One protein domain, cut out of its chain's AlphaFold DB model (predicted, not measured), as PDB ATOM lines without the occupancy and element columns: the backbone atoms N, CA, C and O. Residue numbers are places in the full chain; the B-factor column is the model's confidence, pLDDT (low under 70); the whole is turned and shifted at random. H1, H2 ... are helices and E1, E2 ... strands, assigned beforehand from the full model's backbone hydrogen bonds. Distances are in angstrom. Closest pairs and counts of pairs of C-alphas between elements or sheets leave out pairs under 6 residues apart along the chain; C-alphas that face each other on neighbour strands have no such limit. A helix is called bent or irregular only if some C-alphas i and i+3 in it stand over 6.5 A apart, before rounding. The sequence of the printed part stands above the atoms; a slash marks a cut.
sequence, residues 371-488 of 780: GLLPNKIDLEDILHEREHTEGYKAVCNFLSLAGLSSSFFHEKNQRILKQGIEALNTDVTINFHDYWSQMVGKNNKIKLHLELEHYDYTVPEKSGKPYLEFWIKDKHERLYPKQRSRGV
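What this domain is: This is residues 371 to 488 of the 780 residues of a protein of Bacteroidetes bacterium (UniProt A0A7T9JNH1). A long hairpin of strands, E2 and E3, with the short strand E1 added beside E3, makes a narrow sheet; the long helix H4 runs beside its edge strand E2, and the chain passes from E1 to H4 through a loose group of short helices, H1, H2 and H3. H4 and the E2 and E3 hairpin make the long axis. The printed part has 118 residues with four named helices and three named strands, in the order E1 H1 H2 H3 H4 E2 E3; the sheet runs E1 E3 E2, all antiparallel, and the class is mixed, helices and strands. It is compact, with a radius of gyration of the C-alphas of 14.8 A, and elongated in outline, spanning 44 by 29 by 28 A.

Where its parts are: Find C-alpha 376 at (105.517, 265.604, 367.849); there E1 begins, residues 376 to 378. H1 follows at once as residues 379 to 383, then H2 as residues 392 to 401, 14.3 A long. H3 is residues 406 to 410, neither bent nor irregular, but only just: C-alphas 406 and 409 are 6.1 A apart. From C-alpha 414 at (123.434, 262.690, 361.431), H4 runs 32.2 A to residue 435. E2 is residues 447 to 454, 22.5 A, and E3 is residues 466 to 473, 21.7 A, ending at C-alpha 473 at (102.179, 264.968, 352.916).

How they stand to each other: Start at the hairpin of E2 and E3, antiparallel at 156 degrees, where N 451 and O 469 are 2.9 A apart, within hydrogen-bond range. On the other side of E3 look for E1, antiparallel at 161 degrees, with N 468 and O 377 at 2.9 A. H4 is on the sheet at the sheet's level, height 0.4 A; its closest C-alphas to E2 are those of Asn 425 and His 449, 5.2 A. H2 lies only just over E1 and E3, with 3 of its C-alphas on each, at a height over the sheet of 10.9 A. H1 and H3 only just touch, with 3 pairs of C-alphas within 8 A, the closest Leu 383 and Ser 406 at 6.0 A. H1 and H4 are apart. In H1 and H2 every O i to N i+4 pair is within hydrogen-bond range; in H4 it is 17 of 18, and in H3 0 of 1, with 2 of 2 O i to N i+3 pairs.

The domain as a whole: The C-alphas farthest apart, those of Lys 442 and Glu 461, are 45.2 A apart. The printed part has no cut. The links H4 to E2 and E2 to E3 are long. Residues 440 to 443 are under pLDDT 70.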
ATOM      1  N   GLY A 371      95.882 254.143 369.552       71.81
ATOM      2  CA  GLY A 371      97.189 254.266 368.897       71.81
ATOM      3  C   GLY A 371      97.271 255.418 367.893       71.81
ATOM      4  O   GLY A 371      97.777 255.244 366.785       71.81
ATOM      5  N   LEU A 372      96.754 256.600 368.237       84.75
ATOM      6  CA  LEU A 372      96.839 257.770 367.360       84.75
ATOM      7  C   LEU A 372      98.278 258.277 367.197       84.75
ATOM      8  O   LEU A 372      98.963 258.574 368.176       84.75
ATOM      9  N   LEU A 373      98.704 258.460 365.943       87.00
ATOM     10  CA  LEU A 373     100.006 259.044 365.633       87.00
ATOM     11  C   LEU A 373     100.052 260.514 366.110       87.00
ATOM     12  O   LEU A 373      99.199 261.311 365.692       87.00
ATOM     13  N   PRO A 374     101.011 260.895 366.976       89.38
ATOM     14  CA  PRO A 374     101.122 262.255 367.483       89.38
ATOM     15  C   PRO A 374     101.724 263.183 366.420       89.38
ATOM     16  O   PRO A 374     102.302 262.739 365.434       89.38
ATOM     17  N   ASN A 375     101.619 264.497 366.628       89.69
ATOM     18  CA  ASN A 375     102.288 265.467 365.754       89.69
ATOM     19  C   ASN A 375     103.797 265.508 366.029       89.69
ATOM     20  O   ASN A 375     104.600 265.554 365.101       89.69
ATOM     21  N   LYS A 376     104.156 265.517 367.317       89.00
ATOM     22  CA  LYS A 376     105.517 265.604 367.849       89.00
ATOM     23  C   LYS A 376     105.627 264.686 369.062       89.00
ATOM     24  O   LYS A 376     104.663 264.592 369.822       89.00
ATOM     25  N   ILE A 377     106.781 264.060 369.251       88.12
ATOM     26  CA  ILE A 377     107.124 263.303 370.460       88.12
ATOM     27  C   ILE A 377     108.600 263.527 370.792       88.12
ATOM     28  O   ILE A 377     109.449 263.553 369.894       88.12
ATOM     29  N   ASP A 378     108.905 263.702 372.074       86.25
ATOM     30  CA  ASP A 378     110.283 263.883 372.520       86.25
ATOM     31  C   ASP A 378     111.059 262.577 372.369       86.25
ATOM     32  O   ASP A 378     110.571 261.498 372.714       86.25
ATOM     33  N   LEU A 379     112.306 262.662 371.900       83.88
ATOM     34  CA  LEU A 379     113.132 261.466 371.756       83.88
ATOM     35  C   LEU A 379     113.452 260.833 373.121       83.88
ATOM     36  O   LEU A 379     113.526 259.614 373.233       83.88
ATOM     37  N   GLU A 380     113.593 261.654 374.168       81.81
ATOM     38  CA  GLU A 380     113.782 261.184 375.547       81.81
ATOM     39  C   GLU A 380     112.621 260.294 376.015       81.81
ATOM     40  O   GLU A 380     112.865 259.295 376.687       81.81
ATOM     41  N   ASP A 381     111.378 260.603 375.634       82.69
ATOM     42  CA  ASP A 381     110.208 259.808 376.027       82.69
ATOM     43  C   ASP A 381     110.205 258.426 375.359       82.69
ATOM     44  O   ASP A 381     109.777 257.446 375.970       82.69
ATOM     45  N   ILE A 382     110.740 258.336 374.136       81.31
ATOM     46  CA  ILE A 382     110.915 257.071 373.411       81.31
ATOM     47  C   ILE A 382     112.048 256.247 374.029       81.31
ATOM     48  O   ILE A 382     111.892 255.053 374.262       81.31
ATOM     49  N   LEU A 383     113.190 256.883 374.304       79.56
ATOM     50  CA  LEU A 383     114.377 256.220 374.856       79.56
ATOM     51  C   LEU A 383     114.179 255.745 376.303       79.56
ATOM     52  O   LEU A 383     114.781 254.754 376.705       79.56
ATOM     53  N   HIS A 384     113.355 256.448 377.084       80.31
ATOM     54  CA  HIS A 384     113.012 256.078 378.459       80.31
ATOM     55  C   HIS A 384     111.755 255.207 378.573       80.31
ATOM     56  O   HIS A 384     111.276 255.007 379.687       80.31
ATOM     57  N   GLU A 385     111.218 254.722 377.451       79.56
ATOM     58  CA  GLU A 385     110.057 253.828 377.399       79.56
ATOM     59  C   GLU A 385     108.856 254.339 378.212       79.56
ATOM     60  O   GLU A 385     108.217 253.618 378.982       79.56
ATOM     61  N   ARG A 386     108.537 255.633 378.074       78.88
ATOM     62  CA  ARG A 386     107.418 256.244 378.800       78.88
ATOM     63  C   ARG A 386     106.090 255.897 378.133       78.88
ATOM     64  O   ARG A 386     105.523 256.692 377.389       78.88
ATOM     65  N   GLU A 387     105.554 254.730 378.478       74.81
ATOM     66  CA  GLU A 387     104.300 254.196 377.921       74.81
ATOM     67  C   GLU A 387     103.079 255.121 378.090       74.81
ATOM     68  O   GLU A 387     102.131 255.045 377.315       74.81
ATOM     69  N   HIS A 388     103.104 256.022 379.079       74.06
ATOM     70  CA  HIS A 388     101.994 256.927 379.396       74.06
ATOM     71  C   HIS A 388     101.958 258.191 378.514       74.06
ATOM     72  O   HIS A 388     101.029 258.991 378.630       74.06
ATOM     73  N   THR A 389     102.964 258.409 377.663       79.19
ATOM     74  CA  THR A 389     103.019 259.580 376.780       79.19
ATOM     75  C   THR A 389     102.046 259.420 375.604       79.19
ATOM     76  O   THR A 389     102.001 258.379 374.949       79.19
ATOM     77  N   GLU A 390     101.274 260.473 375.300       78.94
ATOM     78  CA  GLU A 390     100.302 260.470 374.197       78.94
ATOM     79  C   GLU A 390     100.981 260.112 372.862       78.94
ATOM     80  O   GLU A 390     101.913 260.781 372.417       78.94
ATOM     81  N   GLY A 391     100.501 259.053 372.207       80.50
ATOM     82  CA  GLY A 391     101.015 258.606 370.912       80.50
ATOM     83  C   GLY A 391     102.287 257.754 370.967       80.50
ATOM     84  O   GLY A 391     102.740 257.319 369.911       80.50
ATOM     85  N   TYR A 392     102.833 257.441 372.152       84.38
ATOM     86  CA  TYR A 392     104.006 256.563 372.300       84.38
ATOM     87  C   TYR A 392     103.802 255.203 371.609       84.38
ATOM     88  O   TYR A 392     104.601 254.824 370.754       84.38
ATOM     89  N   LYS A 393     102.679 254.518 371.885       84.62
ATOM     90  CA  LYS A 393     102.325 253.228 371.258       84.62
ATOM     91  C   LYS A 393     102.328 253.317 369.726       84.62
ATOM     92  O   LYS A 393     102.921 252.478 369.057       84.62
ATOM     93  N   ALA A 394     101.722 254.367 369.172       86.12
ATOM     94  CA  ALA A 394     101.643 254.588 367.729       86.12
ATOM     95  C   ALA A 394     103.024 254.780 367.089       86.12
ATOM     96  O   ALA A 394     103.293 254.249 366.013       86.12
ATOM     97  N   VAL A 395     103.905 255.523 367.763       87.44
ATOM     98  CA  VAL A 395     105.275 255.775 367.308       87.44
ATOM     99  C   VAL A 395     106.115 254.506 367.380       87.44
ATOM    100  O   VAL A 395     106.796 254.179 366.413       87.44
ATOM    101  N   CYS A 396     106.021 253.745 368.469       84.81
ATOM    102  CA  CYS A 396     106.686 252.448 368.590       84.81
ATOM    103  C   CYS A 396     106.219 251.471 367.504       84.81
ATOM    104  O   CYS A 396     107.051 250.837 366.854       84.81
ATOM    105  N   ASN A 397     104.912 251.416 367.233       86.12
ATOM    106  CA  ASN A 397     104.357 250.622 366.139       86.12
ATOM    107  C   ASN A 397     104.930 251.079 364.791       86.12
ATOM    108  O   ASN A 397     105.476 250.260 364.055       86.12
ATOM    109  N   PHE A 398     104.918 252.384 364.507       86.31
ATOM    110  CA  PHE A 398     105.484 252.966 363.286       86.31
ATOM    111  C   PHE A 398     106.970 252.619 363.086       86.31
ATOM    112  O   PHE A 398     107.369 252.227 361.989       86.31
ATOM    113  N   LEU A 399     107.785 252.698 364.141       84.19
ATOM    114  CA  LEU A 399     109.204 252.328 364.097       84.19
ATOM    115  C   LEU A 399     109.397 250.818 363.892       84.19
ATOM    116  O   LEU A 399     110.207 250.409 363.058       84.19
ATOM    117  N   SER A 400     108.605 249.988 364.578       82.81
ATOM    118  CA  SER A 400     108.667 248.526 364.446       82.81
ATOM    119  C   SER A 400     108.331 248.057 363.026       82.81
ATOM    120  O   SER A 400     108.962 247.137 362.498       82.81
ATOM    121  N   LEU A 401     107.409 248.748 362.347       78.75
ATOM    122  CA  LEU A 401     107.089 248.497 360.944       78.75
ATOM    123  C   LEU A 401     108.236 248.784 360.003       78.75
ATOM    124  O   LEU A 401     108.368 248.108 358.986       78.75
ATOM    125  N   ALA A 402     109.083 249.734 360.347       73.81
ATOM    126  CA  ALA A 402     110.282 250.020 359.589       73.81
ATOM    127  C   ALA A 402     111.456 249.093 359.933       73.81
ATOM    128  O   ALA A 402     112.521 249.209 359.336       73.81
ATOM    129  N   GLY A 403     111.291 248.190 360.906       73.69
ATOM    130  CA  GLY A 403     112.391 247.375 361.425       73.69
ATOM    131  C   GLY A 403     113.413 248.181 362.231       73.69
ATOM    132  O   GLY A 403     114.524 247.701 362.451       73.69
ATOM    133  N   LEU A 404     113.058 249.393 362.673       78.31
ATOM    134  CA  LEU A 404     113.896 250.210 363.542       78.31
ATOM    135  C   LEU A 404     113.481 250.018 365.002       78.31
ATOM    136  O   LEU A 404     112.299 249.941 365.330       78.31
ATOM    137  N   SER A 405     114.470 249.982 365.891       75.25
ATOM    138  CA  SER A 405     114.251 250.054 367.340       75.25
ATOM    139  C   SER A 405     114.608 251.447 367.856       75.25
ATOM    140  O   SER A 405     115.305 252.206 367.182       75.25
ATOM    141  N   SER A 406     114.179 251.772 369.078       73.75
ATOM    142  CA  SER A 406     114.552 253.012 369.778       73.75
ATOM    143  C   SER A 406     116.072 253.250 369.795       73.75
ATOM    144  O   SER A 406     116.520 254.394 369.726       73.75
ATOM    145  N   SER A 407     116.868 252.175 369.771       73.44
ATOM    146  CA  SER A 407     118.331 252.238 369.724       73.44
ATOM    147  C   SER A 407     118.913 252.866 368.451       73.44
ATOM    148  O   SER A 407     120.029 253.384 368.496       73.44
ATOM    149  N   PHE A 408     118.161 252.896 367.342       78.06
ATOM    150  CA  PHE A 408     118.576 253.549 366.093       78.06
ATOM    151  C   PHE A 408     118.940 255.022 366.320       78.06
ATOM    152  O   PHE A 408     119.915 255.528 365.772       78.06
ATOM    153  N   PHE A 409     118.218 255.700 367.212       78.19
ATOM    154  CA  PHE A 409     118.436 257.115 367.493       78.19
ATOM    155  C   PHE A 409     119.656 257.405 368.386       78.19
ATOM    156  O   PHE A 409     119.964 258.571 368.629       78.19
ATOM    157  N   HIS A 410     120.392 256.382 368.846       76.88
ATOM    158  CA  HIS A 410     121.698 256.565 369.493       76.88
ATOM    159  C   HIS A 410     122.842 256.804 368.498       76.88
ATOM    160  O   HIS A 410     123.960 257.140 368.908       76.88
ATOM    161  N   GLU A 411     122.600 256.625 367.198       74.31
ATOM    162  CA  GLU A 411     123.626 256.798 366.183       74.31
ATOM    163  C   GLU A 411     124.084 258.262 366.088       74.31
ATOM    164  O   GLU A 411     123.320 259.174 365.793       74.31
ATOM    165  N   LYS A 412     125.377 258.513 366.327       70.94
ATOM    166  CA  LYS A 412     125.926 259.882 366.362       70.94
ATOM    167  C   LYS A 412     126.050 260.527 364.978       70.94
ATOM    168  O   LYS A 412     126.240 261.738 364.877       70.94
ATOM    169  N   ASN A 413     125.994 259.736 363.906       80.88
ATOM    170  CA  ASN A 413     126.161 260.235 362.548       80.88
ATOM    171  C   ASN A 413     124.823 260.728 361.981       80.88
ATOM    172  O   ASN A 413     124.004 259.945 361.502       80.88
ATOM    173  N   GLN A 414     124.644 262.050 361.958       76.19
ATOM    174  CA  GLN A 414     123.434 262.690 361.431       76.19
ATOM    175  C   GLN A 414     123.116 262.311 359.977       76.19
ATOM    176  O   GLN A 414     121.950 262.323 359.589       76.19
ATOM    177  N   ARG A 415     124.123 261.971 359.157       78.56
ATOM    178  CA  ARG A 415     123.892 261.566 357.764       78.56
ATOM    179  C   ARG A 415     123.237 260.190 357.676       78.56
ATOM    180  O   ARG A 415     122.338 260.021 356.859       78.56
ATOM    181  N   ILE A 416     123.668 259.244 358.512       80.25
ATOM    182  CA  ILE A 416     123.114 257.884 358.534       80.25
ATOM    183  C   ILE A 416     121.695 257.917 359.106       80.25
ATOM    184  O   ILE A 416     120.790 257.357 358.496       80.25
ATOM    185  N   LEU A 417     121.469 258.695 360.173       80.94
ATOM    186  CA  LEU A 417     120.126 258.933 360.711       80.94
ATOM    187  C   LEU A 417     119.170 259.507 359.656       80.94
ATOM    188  O   LEU A 417     118.080 258.978 359.467       80.94
ATOM    189  N   LYS A 418     119.579 260.562 358.935       81.62
ATOM    190  CA  LYS A 418     118.740 261.167 357.886       81.62
ATOM    191  C   LYS A 418     118.448 260.196 356.742       81.62
ATOM    192  O   LYS A 418     117.295 260.081 356.349       81.62
ATOM    193  N   GLN A 419     119.455 259.470 356.251       81.44
ATOM    194  CA  GLN A 419     119.250 258.472 355.193       81.44
ATOM    195  C   GLN A 419     118.351 257.316 355.650       81.44
ATOM    196  O   GLN A 419     117.492 256.880 354.888       81.44
ATOM    197  N   GLY A 420     118.502 256.847 356.892       81.06
ATOM    198  CA  GLY A 420     117.645 255.804 357.456       81.06
ATOM    199  C   GLY A 420     116.194 256.262 357.618       81.06
ATOM    200  O   GLY A 420     115.283 255.517 357.276       81.06
ATOM    201  N   ILE A 421     115.966 257.507 358.052       84.69
ATOM    202  CA  ILE A 421     114.618 258.095 358.139       84.69
ATOM    203  C   ILE A 421     113.997 258.284 356.741       84.69
ATOM    204  O   ILE A 421     112.809 258.029 356.559       84.69
ATOM    205  N   GLU A 422     114.771 258.696 355.734       83.62
ATOM    206  CA  GLU A 422     114.278 258.819 354.351       83.62
ATOM    207  C   GLU A 422     113.891 257.464 353.739       83.62
ATOM    208  O   GLU A 422     112.830 257.349 353.112       83.62
ATOM    209  N   ALA A 423     114.714 256.432 353.952       82.56
ATOM    210  CA  ALA A 423     114.397 255.063 353.550       82.56
ATOM    211  C   ALA A 423     113.119 254.574 354.251       82.56
ATOM    212  O   ALA A 423     112.184 254.129 353.589       82.56
ATOM    213  N   LEU A 424     113.027 254.791 355.566       83.44
ATOM    214  CA  LEU A 424     111.852 254.462 356.371       83.44
ATOM    215  C   LEU A 424     110.574 255.100 355.824       83.44
ATOM    216  O   LEU A 424     109.560 254.423 355.660       83.44
ATOM    217  N   ASN A 425     110.608 256.404 355.542       86.56
ATOM    218  CA  ASN A 425     109.444 257.131 355.034       86.56
ATOM    219  C   ASN A 425     108.958 256.555 353.704       86.56
ATOM    220  O   ASN A 425     107.750 256.502 353.453       86.56
ATOM    221  N   THR A 426     109.896 256.125 352.862       84.12
ATOM    222  CA  THR A 426     109.598 255.505 351.571       84.12
ATOM    223  C   THR A 426     108.938 254.144 351.772       84.12
ATOM    224  O   THR A 426     107.839 253.932 351.260       84.12
ATOM    225  N   ASP A 427     109.541 253.275 352.583       84.25
ATOM    226  CA  ASP A 427     109.056 251.914 352.825       84.25
ATOM    227  C   ASP A 427     107.672 251.903 353.480       84.25
ATOM    228  O   ASP A 427     106.750 251.244 352.998       84.25
ATOM    229  N   VAL A 428     107.483 252.683 354.551       84.06
ATOM    230  CA  VAL A 428     106.194 252.755 355.255       84.06
ATOM    231  C   VAL A 428     105.107 253.349 354.356       84.06
ATOM    232  O   VAL A 428     103.969 252.884 354.384       84.06
ATOM    233  N   THR A 429     105.438 254.339 353.521       85.75
ATOM    234  CA  THR A 429     104.467 254.929 352.586       85.75
ATOM    235  C   THR A 429     104.039 253.942 351.501       85.75
ATOM    236  O   THR A 429     102.847 253.874 351.202       85.75
ATOM    237  N   ILE A 430     104.977 253.186 350.918       83.06
ATOM    238  CA  ILE A 430     104.663 252.171 349.901       83.06
ATOM    239  C   ILE A 430     103.769 251.094 350.515       83.06
ATOM    240  O   ILE A 430     102.663 250.879 350.025       83.06
ATOM    241  N   ASN A 431     104.184 250.527 351.651       84.25
ATOM    242  CA  ASN A 431     103.419 249.488 352.337       84.25
ATOM    243  C   ASN A 431     102.020 249.975 352.743       84.25
ATOM    244  O   ASN A 431     101.070 249.204 352.718       84.25
ATOM    245  N   PHE A 432     101.863 251.249 353.117       86.19
ATOM    246  CA  PHE A 432     100.555 251.824 353.434       86.19
ATOM    247  C   PHE A 432      99.665 251.987 352.186       86.19
ATOM    248  O   PHE A 432      98.454 251.771 352.254       86.19
ATOM    249  N   HIS A 433     100.241 252.351 351.032       86.75
ATOM    250  CA  HIS A 433      99.514 252.544 349.763       86.75
ATOM    251  C   HIS A 433      98.950 251.269 349.153       86.75
ATOM    252  O   HIS A 433      98.043 251.380 348.321       86.75
ATOM    253  N   ASP A 434      99.486 250.114 349.537       84.88
ATOM    254  CA  ASP A 434      98.994 248.807 349.103       84.88
ATOM    255  C   ASP A 434      97.611 248.505 349.695       84.88
ATOM    256  O   ASP A 434      96.771 247.891 349.035       84.88
ATOM    257  N   TYR A 435      97.332 249.016 350.898       85.44
ATOM    258  CA  TYR A 435      96.048 248.815 351.574       85.44
ATOM    259  C   TYR A 435      95.131 250.031 351.447       85.44
ATOM    260  O   TYR A 435      93.932 249.862 351.267       85.44
ATOM    261  N   TRP A 436      95.668 251.253 351.492       85.25
ATOM    262  CA  TRP A 436      94.873 252.477 351.383       85.25
ATOM    263  C   TRP A 436      94.682 252.907 349.923       85.25
ATOM    264  O   TRP A 436      95.575 253.483 349.287       85.25
ATOM    265  N   SER A 437      93.486 252.667 349.387       81.25
ATOM    266  CA  SER A 437      93.158 252.950 347.987       81.25
ATOM    267  C   SER A 437      92.692 254.387 347.738       81.25
ATOM    268  O   SER A 437      92.701 254.847 346.590       81.25
ATOM    269  N   GLN A 438      92.304 255.123 348.786       78.25
ATOM    270  CA  GLN A 438      91.716 256.451 348.620       78.25
ATOM    271  C   GLN A 438      92.719 257.480 348.088       78.25
ATOM    272  O   GLN A 438      93.888 257.533 348.481       78.25
ATOM    273  N   MET A 439      92.212 258.365 347.232       74.88
ATOM    274  CA  MET A 439      92.965 259.475 346.660       74.88
ATOM    275  C   MET A 439      92.379 260.813 347.107       74.88
ATOM    276  O   MET A 439      91.167 260.980 347.217       74.88
ATOM    277  N   VAL A 440      93.254 261.790 347.324       61.97
ATOM    278  CA  VAL A 440      92.896 263.193 347.526       61.97
ATOM    279  C   VAL A 440      92.787 263.852 346.147       61.97
ATOM    280  O   VAL A 440      93.784 264.030 345.443       61.97
ATOM    281  N   GLY A 441      91.574 264.189 345.711       61.59
ATOM    282  CA  GLY A 441      91.330 264.702 344.356       61.59
ATOM    283  C   GLY A 441      91.423 263.606 343.284       61.59
ATOM    284  O   GLY A 441      90.983 262.486 343.513       61.59
ATOM    285  N   LYS A 442      91.967 263.916 342.093       59.03
ATOM    286  CA  LYS A 442      91.966 262.967 340.956       59.03
ATOM    287  C   LYS A 442      93.051 261.884 341.027       59.03
ATOM    288  O   LYS A 442      92.748 260.755 340.695       59.03
ATOM    289  N   ASN A 443      94.286 262.222 341.431       66.00
ATOM    290  CA  ASN A 443      95.470 261.344 341.321       66.00
ATOM    291  C   ASN A 443      96.518 261.602 342.430       66.00
ATOM    292  O   ASN A 443      97.719 261.692 342.141       66.00
ATOM    293  N   ASN A 444      96.116 261.860 343.677       73.56
ATOM    294  CA  ASN A 444      97.084 262.122 344.746       73.56
ATOM    295  C   ASN A 444      96.904 261.181 345.939       73.56
ATOM    296  O   ASN A 444      95.833 261.146 346.533       73.56
ATOM    297  N   LYS A 445      97.961 260.448 346.297       81.62
ATOM    298  CA  LYS A 445      97.997 259.584 347.481       81.62
ATOM    299  C   LYS A 445      98.766 260.267 348.612       81.62
ATOM    300  O   LYS A 445      99.735 260.984 348.363       81.62
ATOM    301  N   ILE A 446      98.331 260.007 349.838       84.19
ATOM    302  CA  ILE A 446      98.880 260.601 351.062       84.19
ATOM    303  C   ILE A 446     100.223 259.948 351.397       84.19
ATOM    304  O   ILE A 446     100.316 258.732 351.348       84.19
ATOM    305  N   LYS A 447     101.271 260.693 351.736       85.81
ATOM    306  CA  LYS A 447     102.584 260.125 352.092       85.81
ATOM    307  C   LYS A 447     102.870 260.318 353.573       85.81
ATOM    308  O   LYS A 447     102.662 261.413 354.092       85.81
ATOM    309  N   LEU A 448     103.359 259.276 354.235       87.50
ATOM    310  CA  LEU A 448     103.721 259.321 355.647       87.50
ATOM    311  C   LEU A 448     105.183 259.746 355.762       87.50
ATOM    312  O   LEU A 448     106.048 259.212 355.070       87.50
ATOM    313  N   HIS A 449     105.454 260.748 356.592       87.69
ATOM    314  CA  HIS A 449     106.783 261.327 356.691       87.69
ATOM    315  C   HIS A 449     107.150 261.638 358.140       87.69
ATOM    316  O   HIS A 449     106.469 262.407 358.812       87.69
ATOM    317  N   LEU A 450     108.256 261.061 358.585       88.38
ATOM    318  CA  LEU A 450     108.925 261.292 359.854       88.38
ATOM    319  C   LEU A 450     110.136 262.200 359.628       88.38
ATOM    320  O   LEU A 450     110.884 262.005 358.669       88.38
ATOM    321  N   GLU A 451     110.330 263.191 360.492       87.50
ATOM    322  CA  GLU A 451     111.520 264.047 360.519       87.50
ATOM    323  C   GLU A 451     112.075 264.117 361.949       87.50
ATOM    324  O   GLU A 451     111.323 264.083 362.922       87.50
ATOM    325  N   LEU A 452     113.404 264.169 362.072       85.69
ATOM    326  CA  LEU A 452     114.106 264.374 363.339       85.69
ATOM    327  C   LEU A 452     114.536 265.841 363.411       85.69
ATOM    328  O   LEU A 452     115.411 266.270 362.653       85.69
ATOM    329  N   GLU A 453     113.933 266.592 364.325       85.75
ATOM    330  CA  GLU A 453     114.184 268.018 364.533       85.75
ATOM    331  C   GLU A 453     114.701 268.289 365.952       85.75
ATOM    332  O   GLU A 453     114.787 267.385 366.783       85.75
ATOM    333  N   HIS A 454     115.115 269.529 366.220       85.06
ATOM    334  CA  HIS A 454     115.589 269.962 367.535       85.06
ATOM    335  C   HIS A 454     114.817 271.207 367.960       85.06
ATOM    336  O   HIS A 454     114.481 272.042 367.124       85.06
ATOM    337  N   TYR A 455     114.535 271.337 369.253       82.31
ATOM    338  CA  TYR A 455     113.864 272.527 369.769       82.31
ATOM    339  C   TYR A 455     114.745 273.772 369.639       82.31
ATOM    340  O   TYR A 455     115.884 273.796 370.113       82.31
ATOM    341  N   ASP A 456     114.177 274.831 369.071       79.94
ATOM    342  CA  ASP A 456     114.805 276.149 369.012       79.94
ATOM    343  C   ASP A 456     114.817 276.845 370.389       79.94
ATOM    344  O   ASP A 456     114.285 276.360 371.390       79.94
ATOM    345  N   TYR A 457     115.404 278.040 370.451       74.38
ATOM    346  CA  TYR A 457     115.426 278.917 371.636       74.38
ATOM    347  C   TYR A 457     114.038 279.424 372.080       74.38
ATOM    348  O   TYR A 457     113.921 280.094 373.104       74.38
ATOM    349  N   THR A 458     112.977 279.105 371.336       74.75
ATOM    350  CA  THR A 458     111.582 279.449 371.654       74.75
ATOM    351  C   THR A 458     111.015 278.644 372.826       74.75
ATOM    352  O   THR A 458     110.066 279.097 373.463       74.75
ATOM    353  N   VAL A 459     111.611 277.489 373.148       74.75
ATOM    354  CA  VAL A 459     111.270 276.668 374.320       74.75
ATOM    355  C   VAL A 459     112.522 276.541 375.201       74.75
ATOM    356  O   VAL A 459     113.288 275.590 375.039       74.75
ATOM    357  N   PRO A 460     112.765 277.485 376.132       70.12
ATOM    358  CA  PRO A 460     114.028 277.574 376.872       70.12
ATOM    359  C   PRO A 460     114.394 276.296 377.636       70.12
ATOM    360  O   PRO A 460     115.559 275.920 377.683       70.12
ATOM    361  N   GLU A 461     113.400 275.593 378.184       75.31
ATOM    362  CA  GLU A 461     113.601 274.369 378.975       75.31
ATOM    363  C   GLU A 461     114.004 273.140 378.140       75.31
ATOM    364  O   GLU A 461     114.584 272.196 378.674       75.31
ATOM    365  N   LYS A 462     113.705 273.134 376.834       76.06
ATOM    366  CA  LYS A 462     113.979 272.005 375.926       76.06
ATOM    367  C   LYS A 462     114.930 272.364 374.786       76.06
ATOM    368  O   LYS A 462     115.160 271.531 373.918       76.06
ATOM    369  N   SER A 463     115.492 273.572 374.784       74.75
ATOM    370  CA  SER A 463     116.323 274.074 373.690       74.75
ATOM    371  C   SER A 463     117.493 273.130 373.381       74.75
ATOM    372  O   SER A 463     118.217 272.698 374.277       74.75
ATOM    373  N   GLY A 464     117.647 272.772 372.105       73.88
ATOM    374  CA  GLY A 464     118.659 271.832 371.624       73.88
ATOM    375  C   GLY A 464     118.333 270.347 371.831       73.88
ATOM    376  O   GLY A 464     119.102 269.508 371.364       73.88
ATOM    377  N   LYS A 465     117.215 269.988 372.480       81.44
ATOM    378  CA  LYS A 465     116.795 268.584 372.608       81.44
ATOM    379  C   LYS A 465     116.161 268.068 371.305       81.44
ATOM    380  O   LYS A 465     115.388 268.809 370.689       81.44
ATOM    381  N   PRO A 466     116.452 266.822 370.888       84.69
ATOM    382  CA  PRO A 466     115.867 266.223 369.693       84.69
ATOM    383  C   PRO A 466     114.422 265.748 369.917       84.69
ATOM    384  O   PRO A 466     114.097 265.176 370.962       84.69
ATOM    385  N   TYR A 467     113.575 265.921 368.904       87.12
ATOM    386  CA  TYR A 467     112.212 265.393 368.855       87.12
ATOM    387  C   TYR A 467     111.894 264.802 367.480       87.12
ATOM    388  O   TYR A 467     112.479 265.179 366.461       87.12
ATOM    389  N   LEU A 468     110.957 263.858 367.456       87.69
ATOM    390  CA  LEU A 468     110.414 263.299 366.225       87.69
ATOM    391  C   LEU A 468     109.135 264.026 365.843       87.69
ATOM    392  O   LEU A 468     108.261 264.247 366.683       87.69
ATOM    393  N   GLU A 469     109.018 264.361 364.566       90.44
ATOM    394  CA  GLU A 469     107.876 265.064 364.010       90.44
ATOM    395  C   GLU A 469     107.247 264.281 362.860       90.44
ATOM    396  O   GLU A 469     107.927 263.865 361.919       90.44
ATOM    397  N   PHE A 470     105.930 264.102 362.928       90.62
ATOM    398  CA  PHE A 470     105.170 263.301 361.976       90.62
ATOM    399  C   PHE A 470     104.301 264.175 361.089       90.62
ATOM    400  O   PHE A 470     103.623 265.100 361.540       90.62
ATOM    401  N   TRP A 471     104.271 263.815 359.813       90.06
ATOM    402  CA  TRP A 471     103.601 264.567 358.771       90.06
ATOM    403  C   TRP A 471     102.919 263.645 357.777       90.06
ATOM    404  O   TRP A 471     103.446 262.601 357.398       90.06
ATOM    405  N   ILE A 472     101.754 264.079 357.314       88.62
ATOM    406  CA  ILE A 472     101.007 263.444 356.236       88.62
ATOM    407  C   ILE A 472     101.040 264.423 355.061       88.62
ATOM    408  O   ILE A 472     100.384 265.468 355.079       88.62
ATOM    409  N   LYS A 473     101.896 264.120 354.080       85.12
ATOM    410  CA  LYS A 473     102.179 264.968 352.916       85.12
ATOM    411  C   LYS A 473     101.261 264.590 351.755       85.12
ATOM    412  O   LYS A 473     101.237 263.441 351.322       85.12
ATOM    413  N   ASP A 474     100.571 265.582 351.213       79.88
ATOM    414  CA  ASP A 474      99.886 265.524 349.923       79.88
ATOM    415  C   ASP A 474     100.730 266.276 348.865       79.88
ATOM    416  O   ASP A 474     101.785 266.825 349.176       79.88
ATOM    417  N   LYS A 475     100.309 266.319 347.591       73.00
ATOM    418  CA  LYS A 475     101.055 266.984 346.500       73.00
ATOM    419  C   LYS A 475     101.330 268.472 346.749       73.00
ATOM    420  O   LYS A 475     102.303 268.990 346.212       73.00
ATOM    421  N   HIS A 476     100.466 269.145 347.506       70.38
ATOM    422  CA  HIS A 476     100.494 270.600 347.685       70.38
ATOM    423  C   HIS A 476     100.603 271.039 349.148       70.38
ATOM    424  O   HIS A 476     100.959 272.184 349.404       70.38
ATOM    425  N   GLU A 477     100.322 270.148 350.102       79.31
ATOM    426  CA  GLU A 477     100.204 270.496 351.516       79.31
ATOM    427  C   GLU A 477     100.889 269.464 352.408       79.31
ATOM    428  O   GLU A 477     100.873 268.259 352.145       79.31
ATOM    429  N   ARG A 478     101.480 269.956 353.495       85.25
ATOM    430  CA  ARG A 478     102.065 269.157 354.567       85.25
ATOM    431  C   ARG A 478     101.220 269.391 355.812       85.25
ATOM    432  O   ARG A 478     101.228 270.488 356.360       85.25
ATOM    433  N   LEU A 479     100.478 268.368 356.225       87.62
ATOM    434  CA  LEU A 479      99.548 268.456 357.345       87.62
ATOM    435  C   LEU A 479     100.004 267.552 358.482       87.62
ATOM    436  O   LEU A 479     100.528 266.459 358.258       87.62
ATOM    437  N   TYR A 480      99.778 267.996 359.712       89.12
ATOM    438  CA  TYR A 480      99.986 267.152 360.877       89.12
ATOM    439  C   TYR A 480      98.926 266.038 360.945       89.12
ATOM    440  O   TYR A 480      97.781 266.264 360.534       89.12
ATOM    441  N   PRO A 481      99.236 264.867 361.534       88.12
ATOM    442  CA  PRO A 481      98.270 263.788 361.729       88.12
ATOM    443  C   PRO A 481      96.951 264.250 362.360       88.12
ATOM    444  O   PRO A 481      95.881 263.907 361.859       88.12
ATOM    445  N   LYS A 482      97.002 265.111 363.391       88.50
ATOM    446  CA  LYS A 482      95.796 265.646 364.053       88.50
ATOM    447  C   LYS A 482      94.905 266.500 363.135       88.50
ATOM    448  O   LYS A 482      93.709 266.586 363.401       88.50
ATOM    449  N   GLN A 483      95.456 267.093 362.071       87.25
ATOM    450  CA  GLN A 483      94.730 267.934 361.106       87.25
ATOM    451  C   GLN A 483      94.036 267.130 359.994       87.25
ATOM    452  O   GLN A 483      93.278 267.700 359.211       87.25
ATOM    453  N   ARG A 484      94.287 265.819 359.886       87.38
ATOM    454  CA  ARG A 484      93.624 264.958 358.895       87.38
ATOM    455  C   ARG A 484      92.243 264.511 359.363       87.38
ATOM    456  O   ARG A 484      91.905 264.598 360.545       87.38
ATOM    457  N   SER A 485      91.448 264.014 358.414       85.75
ATOM    458  CA  SER A 485      90.112 263.493 358.700       85.75
ATOM    459  C   SER A 485      90.169 262.371 359.737       85.75
ATOM    460  O   SER A 485      91.142 261.611 359.815       85.75
ATOM    461  N   ARG A 486      89.099 262.252 360.529       86.12
ATOM    462  CA  ARG A 486      88.967 261.201 361.546       86.12
ATOM    463  C   ARG A 486      89.157 259.806 360.941       86.12
ATOM    464  O   ARG A 486      89.869 259.006 361.533       86.12
ATOM    465  N   GLY A 487      88.626 259.575 359.739       86.62
ATOM    466  CA  GLY A 487      88.791 258.320 359.008       86.62
ATOM    467  C   GLY A 487      90.247 257.984 358.667       86.62
ATOM    468  O   GLY A 487      90.710 256.898 358.990       86.62
ATOM    469  N   VAL A 488      91.015 258.922 358.096       85.81
ATOM    470  CA  VAL A 488      92.446 258.688 357.789       85.81
ATOM    471  C   VAL A 488      93.238 258.404 359.063       85.81
ATOM    472  O   VAL A 488      94.078 257.510 359.084       85.81
TER     473      VAL A 488